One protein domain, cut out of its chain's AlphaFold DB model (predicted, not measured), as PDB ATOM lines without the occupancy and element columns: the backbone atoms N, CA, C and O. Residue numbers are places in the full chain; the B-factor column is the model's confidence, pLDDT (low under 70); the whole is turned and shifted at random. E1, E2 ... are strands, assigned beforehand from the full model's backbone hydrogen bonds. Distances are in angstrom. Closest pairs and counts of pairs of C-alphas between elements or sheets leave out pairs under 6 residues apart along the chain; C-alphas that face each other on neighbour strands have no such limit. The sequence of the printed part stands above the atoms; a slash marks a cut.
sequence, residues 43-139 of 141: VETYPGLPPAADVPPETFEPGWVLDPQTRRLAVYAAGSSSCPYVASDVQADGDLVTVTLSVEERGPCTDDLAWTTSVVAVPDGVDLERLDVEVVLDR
ATOM      1  N   VAL A  43     -48.080 -54.763 -10.232       92.62
ATOM      2  CA  VAL A  43     -48.799 -54.766 -11.512       92.62
ATOM      3  C   VAL A  43     -48.119 -53.816 -12.498       92.62
ATOM      4  O   VAL A  43     -48.057 -54.094 -13.693       92.62
ATOM      5  N   GLU A  44     -47.594 -52.700 -11.991       95.00
ATOM      6  CA  GLU A  44     -46.904 -51.672 -12.762       95.00
ATOM      7  C   GLU A  44     -45.827 -51.011 -11.897       95.00
ATOM      8  O   GLU A  44     -46.011 -50.850 -10.693       95.00
ATOM      9  N   THR A  45     -44.713 -50.604 -12.504       95.44
ATOM     10  CA  THR A  45     -43.666 -49.820 -11.839       95.44
ATOM     11  C   THR A  45     -43.218 -48.707 -12.778       95.44
ATOM     12  O   THR A  45     -42.943 -48.975 -13.949       95.44
ATOM     13  N   TYR A  46     -43.127 -47.475 -12.280       95.75
ATOM     14  CA  TYR A  46     -42.724 -46.314 -13.074       95.75
ATOM     15  C   TYR A  46     -41.916 -45.294 -12.252       95.75
ATOM     16  O   TYR A  46     -42.058 -45.230 -11.029       95.75
ATOM     17  N   PRO A  47     -41.049 -44.495 -12.903       95.12
ATOM     18  CA  PRO A  47     -40.299 -43.436 -12.234       95.12
ATOM     19  C   PRO A  47     -41.198 -42.248 -11.868       95.12
ATOM     20  O   PRO A  47     -42.071 -41.855 -12.642       95.12
ATOM     21  N   GLY A  48     -40.922 -41.625 -10.725       94.62
ATOM     22  CA  GLY A  48     -41.653 -40.475 -10.198       94.62
ATOM     23  C   GLY A  48     -42.688 -40.832  -9.132       94.62
ATOM     24  O   GLY A  48     -42.797 -41.980  -8.701       94.62
ATOM     25  N   LEU A  49     -43.424 -39.805  -8.702       96.00
ATOM     26  CA  LEU A  49     -44.531 -39.893  -7.746       96.00
ATOM     27  C   LEU A  49     -45.863 -40.163  -8.468       96.00
ATOM     28  O   LEU A  49     -46.025 -39.736  -9.618       96.00
ATOM     29  N   PRO A  50     -46.846 -40.807  -7.809       95.81
ATOM     30  CA  PRO A  50     -48.192 -40.902  -8.355       95.81
ATOM     31  C   PRO A  50     -48.870 -39.516  -8.415       95.81
ATOM     32  O   PRO A  50     -48.558 -38.647  -7.605       95.81
ATOM     33  N   PRO A  51     -49.846 -39.283  -9.315       90.88
ATOM     34  CA  PRO A  51     -50.457 -37.960  -9.504       90.88
ATOM     35  C   PRO A  51     -51.103 -37.327  -8.262       90.88
ATOM     36  O   PRO A  51     -51.236 -36.110  -8.209       90.88
ATOM     37  N   ALA A  52     -51.534 -38.141  -7.295       91.75
ATOM     38  CA  ALA A  52     -52.173 -37.688  -6.058       91.75
ATOM     39  C   ALA A  52     -51.263 -37.812  -4.823       91.75
ATOM     40  O   ALA A  52     -51.749 -37.703  -3.701       91.75
ATOM     41  N   ALA A  53     -49.963 -38.067  -5.012       91.81
ATOM     42  CA  ALA A  53     -49.012 -38.003  -3.909       91.81
ATOM     43  C   ALA A  53     -48.824 -36.549  -3.469       91.81
ATOM     44  O   ALA A  53     -48.583 -35.669  -4.295       91.81
ATOM     45  N   ASP A  54     -48.881 -36.336  -2.159       86.31
ATOM     46  CA  ASP A  54     -48.490 -35.091  -1.513       86.31
ATOM     47  C   ASP A  54     -47.288 -35.396  -0.619       86.31
ATOM     48  O   ASP A  54     -47.418 -36.068   0.402       86.31
ATOM     49  N   VAL A  55     -46.098 -34.993  -1.070       83.81
ATOM     50  CA  VAL A  55     -44.832 -35.287  -0.392       83.81
ATOM     51  C   VAL A  55     -44.166 -33.964  -0.035       83.81
ATOM     52  O   VAL A  55     -43.839 -33.194  -0.948       83.81
ATOM     53  N   PRO A  56     -43.934 -33.680   1.258       78.81
ATOM     54  CA  PRO A  56     -43.161 -32.517   1.655       78.81
ATOM     55  C   PRO A  56     -41.763 -32.584   1.023       78.81
ATOM     56  O   PRO A  56     -41.097 -33.617   1.108       78.81
ATOM     57  N   PRO A  57     -41.278 -31.501   0.393       70.38
ATOM     58  CA  PRO A  57     -40.011 -31.523  -0.339       70.38
ATOM     59  C   PRO A  57     -38.796 -31.757   0.572       70.38
ATOM     60  O   PRO A  57     -37.725 -32.121   0.093       70.38
ATOM     61  N   GLU A  58     -38.961 -31.556   1.879       77.62
ATOM     62  CA  GLU A  58     -37.954 -31.803   2.911       77.62
ATOM     63  C   GLU A  58     -37.873 -33.260   3.405       77.62
ATOM     64  O   GLU A  58     -36.925 -33.593   4.117       77.62
ATOM     65  N   THR A  59     -38.814 -34.138   3.039       78.69
ATOM     66  CA  THR A  59     -38.870 -35.524   3.533       78.69
ATOM     67  C   THR A  59     -38.800 -36.531   2.384       78.69
ATOM     68  O   THR A  59     -39.657 -36.541   1.507       78.69
ATOM     69  N   PHE A  60     -37.809 -37.428   2.408       85.44
ATOM     70  CA  PHE A  60     -37.718 -38.588   1.501       85.44
ATOM     71  C   PHE A  60     -38.452 -39.819   2.061       85.44
ATOM     72  O   PHE A  60     -38.041 -40.959   1.845       85.44
ATOM     73  N   GLU A  61     -39.514 -39.589   2.829       90.50
ATOM     74  CA  GLU A  61     -40.288 -40.659   3.452       90.50
ATOM     75  C   GLU A  61     -41.104 -41.413   2.392       90.50
ATOM     76  O   GLU A  61     -41.668 -40.791   1.485       90.50
ATOM     77  N   PRO A  62     -41.152 -42.754   2.455       94.38
ATOM     78  CA  PRO A  62     -41.996 -43.526   1.563       94.38
ATOM     79  C   PRO A  62     -43.470 -43.288   1.890       94.38
ATOM     80  O   PRO A  62     -43.839 -42.963   3.018       94.38
ATOM     81  N   GLY A  63     -44.329 -43.501   0.903       95.56
ATOM     82  CA  GLY A  63     -45.755 -43.284   1.074       95.56
ATOM     83  C   GLY A  63     -46.588 -44.069   0.083       95.56
ATOM     84  O   GLY A  63     -46.091 -44.910  -0.672       95.56
ATOM     85  N   TRP A  64     -47.889 -43.801   0.109       97.25
ATOM     86  CA  TRP A  64     -48.848 -44.516  -0.711       97.25
ATOM     87  C   TRP A  64     -50.045 -43.651  -1.103       97.25
ATOM     88  O   TRP A  64     -50.359 -42.652  -0.461       97.25
ATOM     89  N   VAL A  65     -50.713 -44.053  -2.181       97.38
ATOM     90  CA  VAL A  65     -51.976 -43.484  -2.660       97.38
ATOM     91  C   VAL A  65     -52.903 -44.631  -3.046       97.38
ATOM     92  O   VAL A  65     -52.520 -45.505  -3.826       97.38
ATOM     93  N   LEU A  66     -54.130 -44.618  -2.527       97.12
ATOM     94  CA  LEU A  66     -55.176 -45.566  -2.906       97.12
ATOM     95  C   LEU A  66     -55.999 -45.026  -4.082       97.12
ATOM     96  O   LEU A  66     -56.508 -43.908  -4.039       97.12
ATOM     97  N   ASP A  67     -56.201 -45.871  -5.089       96.38
ATOM     98  CA  ASP A  67     -57.276 -45.755  -6.071       96.38
ATOM     99  C   ASP A  67     -58.405 -46.729  -5.669       96.38
ATOM    100  O   ASP A  67     -58.299 -47.944  -5.904       96.38
ATOM    101  N   PRO A  68     -59.481 -46.237  -5.024       93.88
ATOM    102  CA  PRO A  68     -60.563 -47.094  -4.550       93.88
ATOM    103  C   PRO A  68     -61.421 -47.662  -5.688       93.88
ATOM    104  O   PRO A  68     -62.043 -48.710  -5.515       93.88
ATOM    105  N   GLN A  69     -61.451 -47.015  -6.856       94.81
ATOM    106  CA  GLN A  69     -62.220 -47.467  -8.015       94.81
ATOM    107  C   GLN A  69     -61.594 -48.716  -8.636       94.81
ATOM    108  O   GLN A  69     -62.314 -49.605  -9.096       94.81
ATOM    109  N   THR A  70     -60.262 -48.789  -8.643       94.81
ATOM    110  CA  THR A  70     -59.525 -49.929  -9.205       94.81
ATOM    111  C   THR A  70     -58.987 -50.901  -8.154       94.81
ATOM    112  O   THR A  70     -58.446 -51.941  -8.535       94.81
ATOM    113  N   ARG A  71     -59.169 -50.616  -6.853       96.19
ATOM    114  CA  ARG A  71     -58.580 -51.366  -5.721       96.19
ATOM    115  C   ARG A  71     -57.063 -51.510  -5.857       96.19
ATOM    116  O   ARG A  71     -56.504 -52.592  -5.655       96.19
ATOM    117  N   ARG A  72     -56.396 -50.421  -6.236       96.94
ATOM    118  CA  ARG A  72     -54.944 -50.388  -6.431       96.94
ATOM    119  C   ARG A  72     -54.290 -49.419  -5.476       96.94
ATOM    120  O   ARG A  72     -54.807 -48.337  -5.219       96.94
ATOM    121  N   LEU A  73     -53.123 -49.814  -5.000       97.38
ATOM    122  CA  LEU A  73     -52.286 -49.017  -4.130       97.38
ATOM    123  C   LEU A  73     -51.014 -48.653  -4.895       97.38
ATOM    124  O   LEU A  73     -50.259 -49.530  -5.309       97.38
ATOM    125  N   ALA A  74     -50.793 -47.362  -5.108       97.94
ATOM    126  CA  ALA A  74     -49.535 -46.845  -5.617       97.94
ATOM    127  C   ALA A  74     -48.629 -46.540  -4.423       97.94
ATOM    128  O   ALA A  74     -48.853 -45.554  -3.729       97.94
ATOM    129  N   VAL A  75     -47.631 -47.385  -4.179       97.69
ATOM    130  CA  VAL A  75     -46.599 -47.182  -3.154       97.69
ATOM    131  C   VAL A  75     -45.360 -46.572  -3.790       97.69
ATOM    132  O   VAL A  75     -44.964 -46.976  -4.884       97.69
ATOM    133  N   TYR A  76     -44.743 -45.608  -3.124       96.75
ATOM    134  CA  TYR A  76     -43.579 -44.907  -3.649       96.75
ATOM    135  C   TYR A  76     -42.505 -44.725  -2.584       96.75
ATOM    136  O   TYR A  76     -42.793 -44.566  -1.400       96.75
ATOM    137  N   ALA A  77     -41.254 -44.740  -3.029       95.31
ATOM    138  CA  ALA A  77     -40.089 -44.482  -2.195       95.31
ATOM    139  C   ALA A  77     -38.984 -43.815  -3.016       95.31
ATOM    140  O   ALA A  77     -38.891 -44.006  -4.235       95.31
ATOM    141  N   ALA A  78     -38.158 -43.019  -2.341       93.69
ATOM    142  CA  ALA A  78     -36.955 -42.454  -2.924       93.69
ATOM    143  C   ALA A  78     -35.813 -43.461  -2.779       93.69
ATOM    144  O   ALA A  78     -35.551 -43.977  -1.695       93.69
ATOM    145  N   GLY A  79     -35.132 -43.740  -3.883       91.62
ATOM    146  CA  GLY A  79     -33.936 -44.574  -3.913       91.62
ATOM    147  C   GLY A  79     -32.986 -44.074  -4.986       91.62
ATOM    148  O   GLY A  79     -33.302 -43.128  -5.707       91.62
ATOM    149  N   SER A  80     -31.825 -44.705  -5.111       90.75
ATOM    150  CA  SER A  80     -30.912 -44.405  -6.213       90.75
ATOM    151  C   SER A  80     -31.611 -44.608  -7.559       90.75
ATOM    152  O   SER A  80     -32.295 -45.615  -7.754       90.75
ATOM    153  N   SER A  81     -31.406 -43.708  -8.519       87.06
ATOM    154  CA  SER A  81     -31.978 -43.853  -9.865       87.06
ATOM    155  C   SER A  81     -31.568 -45.168 -10.557       87.06
ATOM    156  O   SER A  81     -32.328 -45.716 -11.361       87.06
ATOM    157  N   SER A  82     -30.391 -45.704 -10.207       88.75
ATOM    158  CA  SER A  82     -29.847 -46.971 -10.708       88.75
ATOM    159  C   SER A  82     -30.209 -48.191  -9.847       88.75
ATOM    160  O   SER A  82     -30.091 -49.322 -10.324       88.75
ATOM    161  N   CYS A  83     -30.713 -47.972  -8.629       92.50
ATOM    162  CA  CYS A  83     -31.166 -48.999  -7.688       92.50
ATOM    163  C   CYS A  83     -32.477 -48.568  -7.003       92.50
ATOM    164  O   CYS A  83     -32.472 -48.229  -5.813       92.50
ATOM    165  N   PRO A  84     -33.604 -48.515  -7.734       93.00
ATOM    166  CA  PRO A  84     -34.855 -48.061  -7.151       93.00
ATOM    167  C   PRO A  84     -35.443 -49.105  -6.203       93.00
ATOM    168  O   PRO A  84     -35.284 -50.313  -6.397       93.00
ATOM    169  N   TYR A  85     -36.201 -48.629  -5.222       93.75
ATOM    170  CA  TYR A  85     -37.091 -49.473  -4.438       93.75
ATOM    171  C   TYR A  85     -38.302 -49.888  -5.278       93.75
ATOM    172  O   TYR A  85     -38.996 -49.045  -5.854       93.75
ATOM    173  N   VAL A  86     -38.571 -51.191  -5.335       94.44
ATOM    174  CA  VAL A  86     -39.727 -51.773  -6.028       94.44
ATOM    175  C   VAL A  86     -40.473 -52.722  -5.101       94.44
ATOM    176  O   VAL A  86     -39.865 -53.357  -4.238       94.44
ATOM    177  N   ALA A  87     -41.792 -52.832  -5.265       95.38
ATOM    178  CA  ALA A  87     -42.588 -53.715  -4.419       95.38
ATOM    179  C   ALA A  87     -42.193 -55.183  -4.631       95.38
ATOM    180  O   ALA A  87     -42.219 -55.691  -5.758       95.38
ATOM    181  N   SER A  88     -41.837 -55.848  -3.537       93.38
ATOM    182  CA  SER A  88     -41.375 -57.236  -3.503       93.38
ATOM    183  C   SER A  88     -42.338 -58.157  -2.759       93.38
ATOM    184  O   SER A  88     -42.423 -59.333  -3.112       93.38
ATOM    185  N   ASP A  89     -43.106 -57.626  -1.803       94.12
ATOM    186  CA  ASP A  89     -44.149 -58.364  -1.089       94.12
ATOM    187  C   ASP A  89     -45.336 -57.469  -0.696       94.12
ATOM    188  O   ASP A  89     -45.184 -56.261  -0.500       94.12
ATOM    189  N   VAL A  90     -46.519 -58.076  -0.580       95.81
ATOM    190  CA  VAL A  90     -47.751 -57.431  -0.102       95.81
ATOM    191  C   VAL A  90     -48.500 -58.416   0.785       95.81
ATOM    192  O   VAL A  90     -48.899 -59.491   0.332       95.81
ATOM    193  N   GLN A  91     -48.731 -58.030   2.034       95.62
ATOM    194  CA  GLN A  91     -49.443 -58.839   3.021       95.62
ATOM    195  C   GLN A  91     -50.578 -58.034   3.645       95.62
ATOM    196  O   GLN A  91     -50.514 -56.809   3.693       95.62
ATOM    197  N   ALA A  92     -51.613 -58.724   4.117       96.56
ATOM    198  CA  ALA A  92     -52.701 -58.114   4.869       96.56
ATOM    199  C   ALA A  92     -52.914 -58.852   6.193       96.56
ATOM    200  O   ALA A  92     -52.980 -60.084   6.211       96.56
ATOM    201  N   ASP A  93     -53.071 -58.088   7.272       96.81
ATOM    202  CA  ASP A  93     -53.577 -58.548   8.565       96.81
ATOM    203  C   ASP A  93     -54.836 -57.743   8.913       96.81
ATOM    204  O   ASP A  93     -54.783 -56.572   9.298       96.81
ATOM    205  N   GLY A  94     -56.004 -58.347   8.679       96.19
ATOM    206  CA  GLY A  94     -57.271 -57.619   8.686       96.19
ATOM    207  C   GLY A  94     -57.292 -56.539   7.602       96.19
ATOM    208  O   GLY A  94     -57.227 -56.859   6.418       96.19
ATOM    209  N   ASP A  95     -57.381 -55.273   8.019       97.69
ATOM    210  CA  ASP A  95     -57.411 -54.104   7.126       97.69
ATOM    211  C   ASP A  95     -56.073 -53.341   7.079       97.69
ATOM    212  O   ASP A  95     -55.974 -52.318   6.405       97.69
ATOM    213  N   LEU A  96     -55.042 -53.841   7.776       98.12
ATOM    214  CA  LEU A  96     -53.672 -53.346   7.666       98.12
ATOM    215  C   LEU A  96     -52.969 -54.067   6.515       98.12
ATOM    216  O   LEU A  96     -52.815 -55.290   6.549       98.12
ATOM    217  N   VAL A  97     -52.520 -53.313   5.515       98.25
ATOM    218  CA  VAL A  97     -51.744 -53.821   4.383       98.25
ATOM    219  C   VAL A  97     -50.287 -53.403   4.533       98.25
ATOM    220  O   VAL A  97     -49.956 -52.224   4.474       98.25
ATOM    221  N   THR A  98     -49.392 -54.375   4.661       97.94
ATOM    222  CA  THR A  98     -47.949 -54.133   4.669       97.94
ATOM    223  C   THR A  98     -47.401 -54.343   3.265       97.94
ATOM    224  O   THR A  98     -47.513 -55.435   2.699       97.94
ATOM    225  N   VAL A  99     -46.789 -53.305   2.698       97.50
ATOM    226  CA  VAL A  99     -46.101 -53.381   1.409       97.50
ATOM    227  C   VAL A  99     -44.605 -53.277   1.631       97.50
ATOM    228  O   VAL A  99     -44.100 -52.256   2.096       97.50
ATOM    229  N   THR A 100     -43.895 -54.337   1.264       96.31
ATOM    230  CA  THR A 100     -42.437 -54.369   1.341       96.31
ATOM    231  C   THR A 100     -41.854 -53.918   0.013       96.31
ATOM    232  O   THR A 100     -42.198 -54.450  -1.048       96.31
ATOM    233  N   LEU A 101     -40.962 -52.933   0.070       95.19
ATOM    234  CA  LEU A 101     -40.172 -52.467  -1.056       95.19
ATOM    235  C   LEU A 101     -38.730 -52.934  -0.882       95.19
ATOM    236  O   LEU A 101     -38.113 -52.680   0.148       95.19
ATOM    237  N   SER A 102     -38.176 -53.569  -1.908       93.00
ATOM    238  CA  SER A 102     -36.779 -53.996  -1.932       93.00
ATOM    239  C   SER A 102     -36.039 -53.303  -3.065       93.00
ATOM    240  O   SER A 102     -36.627 -52.950  -4.089       93.00
ATOM    241  N   VAL A 103     -34.735 -53.124  -2.889       90.94
ATOM    242  CA  VAL A 103     -33.873 -52.555  -3.925       90.94
ATOM    243  C   VAL A 103     -33.784 -53.503  -5.124       90.94
ATOM    244  O   VAL A 103     -33.429 -54.675  -4.983       90.94
ATOM    245  N   GLU A 104     -34.078 -52.990  -6.318       86.31
ATOM    246  CA  GLU A 104     -33.790 -53.678  -7.575       86.31
ATOM    247  C   GLU A 104     -32.421 -53.233  -8.102       86.31
ATOM    248  O   GLU A 104     -32.289 -52.184  -8.734       86.31
ATOM    249  N   GLU A 105     -31.387 -54.035  -7.848       82.38
ATOM    250  CA  GLU A 105     -30.032 -53.748  -8.322       82.38
ATOM    251  C   GLU A 105     -29.938 -53.903  -9.846       82.38
ATOM    252  O   GLU A 105     -30.025 -55.008 -10.391       82.38
ATOM    253  N   ARG A 106     -29.716 -52.790 -10.553       74.62
ATOM    254  CA  ARG A 106     -29.442 -52.786 -12.003       74.62
ATOM    255  C   ARG A 106     -27.986 -52.431 -12.327       74.62
ATOM    256  O   ARG A 106     -27.636 -52.253 -13.493       74.62
ATOM    257  N   GLY A 107     -27.136 -52.345 -11.302       80.62
ATOM    258  CA  GLY A 107     -25.741 -51.922 -11.377       80.62
ATOM    259  C   GLY A 107     -25.255 -51.351 -10.038       80.62
ATOM    260  O   GLY A 107     -25.927 -51.534  -9.025       80.62
ATOM    261  N   PRO A 108     -24.093 -50.672 -10.007       85.38
ATOM    262  CA  PRO A 108     -23.663 -49.946  -8.820       85.38
ATOM    263  C   PRO A 108     -24.637 -48.804  -8.528       85.38
ATOM    264  O   PRO A 108     -24.908 -47.990  -9.410       85.38
ATOM    265  N   CYS A 109     -25.123 -48.742  -7.291       87.56
ATOM    266  CA  CYS A 109     -26.020 -47.683  -6.861       87.56
ATOM    267  C   CYS A 109     -25.283 -46.339  -6.809       87.56
ATOM    268  O   CYS A 109     -24.128 -46.245  -6.386       87.56
ATOM    269  N   THR A 110     -25.961 -45.299  -7.275       83.50
ATOM    270  CA  THR A 110     -25.482 -43.916  -7.366       83.50
ATOM    271  C   THR A 110     -26.242 -43.015  -6.386       83.50
ATOM    272  O   THR A 110     -27.346 -43.348  -5.965       83.50
ATOM    273  N   ASP A 111     -25.669 -41.875  -6.001       83.06
ATOM    274  CA  ASP A 111     -26.227 -40.998  -4.948       83.06
ATOM    275  C   ASP A 111     -27.338 -40.045  -5.451       83.06
ATOM    276  O   ASP A 111     -27.780 -39.128  -4.763       83.06
ATOM    277  N   ASP A 112     -27.784 -40.215  -6.694       87.88
ATOM    278  CA  ASP A 112     -28.878 -39.454  -7.289       87.88
ATOM    279  C   ASP A 112     -30.226 -40.093  -6.938       87.88
ATOM    280  O   ASP A 112     -30.721 -41.003  -7.609       87.88
ATOM    281  N   LEU A 113     -30.817 -39.597  -5.851       89.62
ATOM    282  CA  LEU A 113     -32.121 -40.050  -5.388       89.62
ATOM    283  C   LEU A 113     -33.236 -39.636  -6.353       89.62
ATOM    284  O   LEU A 113     -33.385 -38.467  -6.716       89.62
ATOM    285  N   ALA A 114     -34.062 -40.608  -6.720       91.50
ATOM    286  CA  ALA A 114     -35.258 -40.429  -7.519       91.50
ATOM    287  C   ALA A 114     -36.418 -41.224  -6.916       91.50
ATOM    288  O   ALA A 114     -36.253 -42.336  -6.409       91.50
ATOM    289  N   TRP A 115     -37.618 -40.657  -7.007       95.25
ATOM    290  CA  TRP A 115     -38.840 -41.369  -6.659       95.25
ATOM    291  C   TRP A 115     -39.110 -42.487  -7.663       95.25
ATOM    292  O   TRP A 115     -38.949 -42.303  -8.870       95.25
ATOM    293  N   THR A 116     -39.553 -43.634  -7.166       95.81
ATOM    294  CA  THR A 116     -40.108 -44.719  -7.978       95.81
ATOM    295  C   THR A 116     -41.409 -45.182  -7.348       95.81
ATOM    296  O   THR A 116     -41.491 -45.325  -6.129       95.81
ATOM    297  N   THR A 117     -42.414 -45.428  -8.184       97.88
ATOM    298  CA  THR A 117     -43.731 -45.907  -7.766       97.88
ATOM    299  C   THR A 117     -43.948 -47.334  -8.248       97.88
ATOM    300  O   THR A 117     -43.714 -47.642  -9.416       97.88
ATOM    301  N   SER A 118     -44.437 -48.200  -7.362       97.75
ATOM    302  CA  SER A 118     -44.976 -49.520  -7.694       97.75
ATOM    303  C   SER A 118     -46.477 -49.544  -7.417       97.75
ATOM    304  O   SER A 118     -46.931 -49.157  -6.346       97.75
ATOM    305  N   VAL A 119     -47.260 -50.010  -8.383       97.81
ATOM    306  CA  VAL A 119     -48.704 -50.200  -8.251       97.81
ATOM    307  C   VAL A 119     -48.965 -51.656  -7.907       97.81
ATOM    308  O   VAL A 119     -48.657 -52.545  -8.699       97.81
ATOM    309  N   VAL A 120     -49.561 -51.901  -6.746       97.44
ATOM    310  CA  VAL A 120     -49.961 -53.233  -6.283       97.44
ATOM    311  C   VAL A 120     -51.482 -53.327  -6.180       97.44
ATOM    312  O   VAL A 120     -52.180 -52.318  -6.056       97.44
ATOM    313  N   ALA A 121     -52.014 -54.543  -6.266       96.62
ATOM    314  CA  ALA A 121     -53.419 -54.782  -5.953       96.62
ATOM    315  C   ALA A 121     -53.612 -54.787  -4.432       96.62
ATOM    316  O   ALA A 121     -52.788 -55.348  -3.708       96.62
ATOM    317  N   VAL A 122     -54.706 -54.196  -3.949       96.81
ATOM    318  CA  VAL A 122     -55.112 -54.361  -2.548       96.81
ATOM    319  C   VAL A 122     -55.581 -55.809  -2.354       96.81
ATOM    320  O   VAL A 122     -56.425 -56.253  -3.142       96.81
ATOM    321  N   PRO A 123     -55.084 -56.543  -1.339       95.81
ATOM    322  CA  PRO A 123     -55.515 -57.912  -1.077       95.81
ATOM    323  C   PRO A 123     -57.037 -58.059  -0.939       95.81
ATOM    324  O   PRO A 123     -57.753 -57.153  -0.492       95.81
ATOM    325  N   ASP A 124     -57.543 -59.225  -1.336       93.81
ATOM    326  CA  ASP A 124     -58.958 -59.553  -1.194       93.81
ATOM    327  C   ASP A 124     -59.363 -59.577   0.286       93.81
ATOM    328  O   ASP A 124     -58.608 -60.020   1.149       93.81
ATOM    329  N   GLY A 125     -60.581 -59.118   0.581       94.06
ATOM    330  CA  GLY A 125     -61.122 -59.091   1.946       94.06
ATOM    331  C   GLY A 125     -60.786 -57.839   2.762       94.06
ATOM    332  O   GLY A 125     -61.454 -57.617   3.764       94.06
ATOM    333  N   VAL A 126     -59.849 -57.000   2.306       97.56
ATOM    334  CA  VAL A 126     -59.548 -55.701   2.932       97.56
ATOM    335  C   VAL A 126     -60.670 -54.695   2.659       97.56
ATOM    336  O   VAL A 126     -61.058 -54.477   1.497       97.56
ATOM    337  N   ASP A 127     -61.167 -54.062   3.719       97.25
ATOM    338  CA  ASP A 127     -62.101 -52.942   3.654       97.25
ATOM    339  C   ASP A 127     -61.355 -51.640   3.331       97.25
ATOM    340  O   ASP A 127     -60.504 -51.182   4.089       97.25
ATOM    341  N   LEU A 128     -61.688 -51.016   2.199       96.62
ATOM    342  CA  LEU A 128     -61.007 -49.802   1.740       96.62
ATOM    343  C   LEU A 128     -61.328 -48.576   2.597       96.62
ATOM    344  O   LEU A 128     -60.543 -47.633   2.606       96.62
ATOM    345  N   GLU A 129     -62.467 -48.566   3.294       96.50
ATOM    346  CA  GLU A 129     -62.838 -47.449   4.172       96.50
ATOM    347  C   GLU A 129     -62.059 -47.473   5.492       96.50
ATOM    348  O   GLU A 129     -61.955 -46.455   6.175       96.50
ATOM    349  N   ARG A 130     -61.506 -48.638   5.847       96.75
ATOM    350  CA  ARG A 130     -60.718 -48.874   7.063       96.75
ATOM    351  C   ARG A 130     -59.268 -49.252   6.771       96.75
ATOM    352  O   ARG A 130     -58.558 -49.628   7.701       96.75
ATOM    353  N   LEU A 131     -58.861 -49.158   5.506       97.38
ATOM    354  CA  LEU A 131     -57.528 -49.507   5.050       97.38
ATOM    355  C   LEU A 131     -56.487 -48.677   5.798       97.38
ATOM    356  O   LEU A 131     -56.522 -47.445   5.761       97.38
ATOM    357  N   ASP A 132     -55.530 -49.376   6.389       97.69
ATOM    358  CA  ASP A 132     -54.267 -48.804   6.830       97.69
ATOM    359  C   ASP A 132     -53.134 -49.440   6.025       97.69
ATOM    360  O   ASP A 132     -53.234 -50.596   5.604       97.69
ATOM    361  N   VAL A 133     -52.070 -48.687   5.766       97.75
ATOM    362  CA  VAL A 133     -50.951 -49.173   4.955       97.75
ATOM    363  C   VAL A 133     -49.634 -48.823   5.612       97.75
ATOM    364  O   VAL A 133     -49.306 -47.656   5.823       97.75
ATOM    365  N   GLU A 134     -48.833 -49.858   5.822       97.69
ATOM    366  CA  GLU A 134     -47.452 -49.747   6.256       97.69
ATOM    367  C   GLU A 134     -46.520 -50.004   5.070       97.69
ATOM    368  O   GLU A 134     -46.604 -51.040   4.407       97.69
ATOM    369  N   VAL A 135     -45.616 -49.062   4.798       96.88
ATOM    370  CA  VAL A 135     -44.595 -49.217   3.756       96.88
ATOM    371  C   VAL A 135     -43.259 -49.535   4.416       96.88
ATOM    372  O   VAL A 135     -42.701 -48.710   5.137       96.88
ATOM    373  N   VAL A 136     -42.739 -50.731   4.150       95.75
ATOM    374  CA  VAL A 136     -41.481 -51.225   4.721       95.75
ATOM    375  C   VAL A 136     -40.403 -51.212   3.648       95.75
ATOM    376  O   VAL A 136     -40.583 -51.780   2.575       95.75
ATOM    377  N   LEU A 137     -39.262 -50.594   3.941       94.00
ATOM    378  CA  LEU A 137     -38.080 -50.659   3.082       94.00
ATOM    379  C   LEU A 137     -37.196 -51.819   3.552       94.00
ATOM    380  O   LEU A 137     -36.571 -51.743   4.613       94.00
ATOM    381  N   ASP A 138     -37.165 -52.908   2.787       85.25
ATOM    382  CA  ASP A 138     -36.319 -54.061   3.075       85.25
ATOM    383  C   ASP A 138     -34.920 -53.835   2.495       85.25
ATOM    384  O   ASP A 138     -34.709 -53.856   1.278       85.25
ATOM    385  N   ARG A 139     -33.979 -53.636   3.424       69.50
ATOM    386  CA  ARG A 139     -32.594 -53.179   3.244       69.50
ATOM    387  C   ARG A 139     -32.446 -51.721   2.827       69.50
ATOM    388  O   ARG A 139     -33.089 -51.227   1.912       69.50
TER     389      ARG A 139
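Overview. This is residues 43 to 139 of the 141 residues of an uncharacterized protein of Isoptericola variabilis (strain 225) (UniProt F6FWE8). Two twisted sheets lie face to face as a sandwich, the four strands E1, E6, E3 and E2 making one layer and E4, E5 and E7 the other, with the strands of the two layers crossed at 40 degrees. The larger sheet is curled, and a long link, residues 48 to 62, joins its two edge strands. The printed part has 97 residues, with no named helix and seven named strands, E1 to E7 along the chain; the class is all strand. The order E1, E6, E3, E2 is antiparallel, and the order E4, E5, E7 is mixed. The whole is compact, with a radius of gyration of the C-alphas of 13.2 A, and elongated, spanning 40 by 24 by 20 A.

Along the chain. Begin in the larger sheet with E3, residues 72 to 80: find C-alpha 72 at (-54.944, -50.388, -6.431), from which the strand runs 24.8 A. E6, residues 113 to 121, is 25.9 A long. The edge strands are E1, residues 43 to 47, which starts at C-alpha 43 at (-48.799, -54.766, -11.512) and is 14.2 A long, and E2, residues 63 to 67, 13.8 A. In the other sheet look for E4, residues 85 to 93, 22.9 A, which bends by 57 degrees at residue 88; E5, residues 96 to 103, 23.0 A; and E7, residues 132 to 138, 19.1 A, ending at C-alpha 138 at (-36.319, -54.061, 3.075).

Arrangement. Start at the inner strands E6 and E3, antiparallel at 157 degrees, where N 118 and O 75 are 2.8 A apart. Beside E3, E2 forms a hairpin with it, with N 65 and O 74 at 2.8 A. On E6's other side, E1 is antiparallel to it, with N 119 and O 44 at 2.8 A. In the second sheet E4 and E5 are a hairpin, with N 91 and O 98 at 2.9 A. E7 is parallel to E5 at 23 degrees, with N 99 and O 134 at 2.8 A. Between the sheets, the closest C-alphas of E4 and E6 are those of Ala 87 and Ser 118, 5.8 A apart, and those of E2 and E7 are Gly 63 and Val 135, 6.6 A apart. E1 and E7 are apart.

Size, cuts and confidence. Look for the C-alphas of Pro 108 and Glu 129, the two farthest apart, at 41.3 A. The printed part has no cut. The link from E1 to E2 is long. The mean pLDDT of the printed part is 92.7, and residue 139 is under 70.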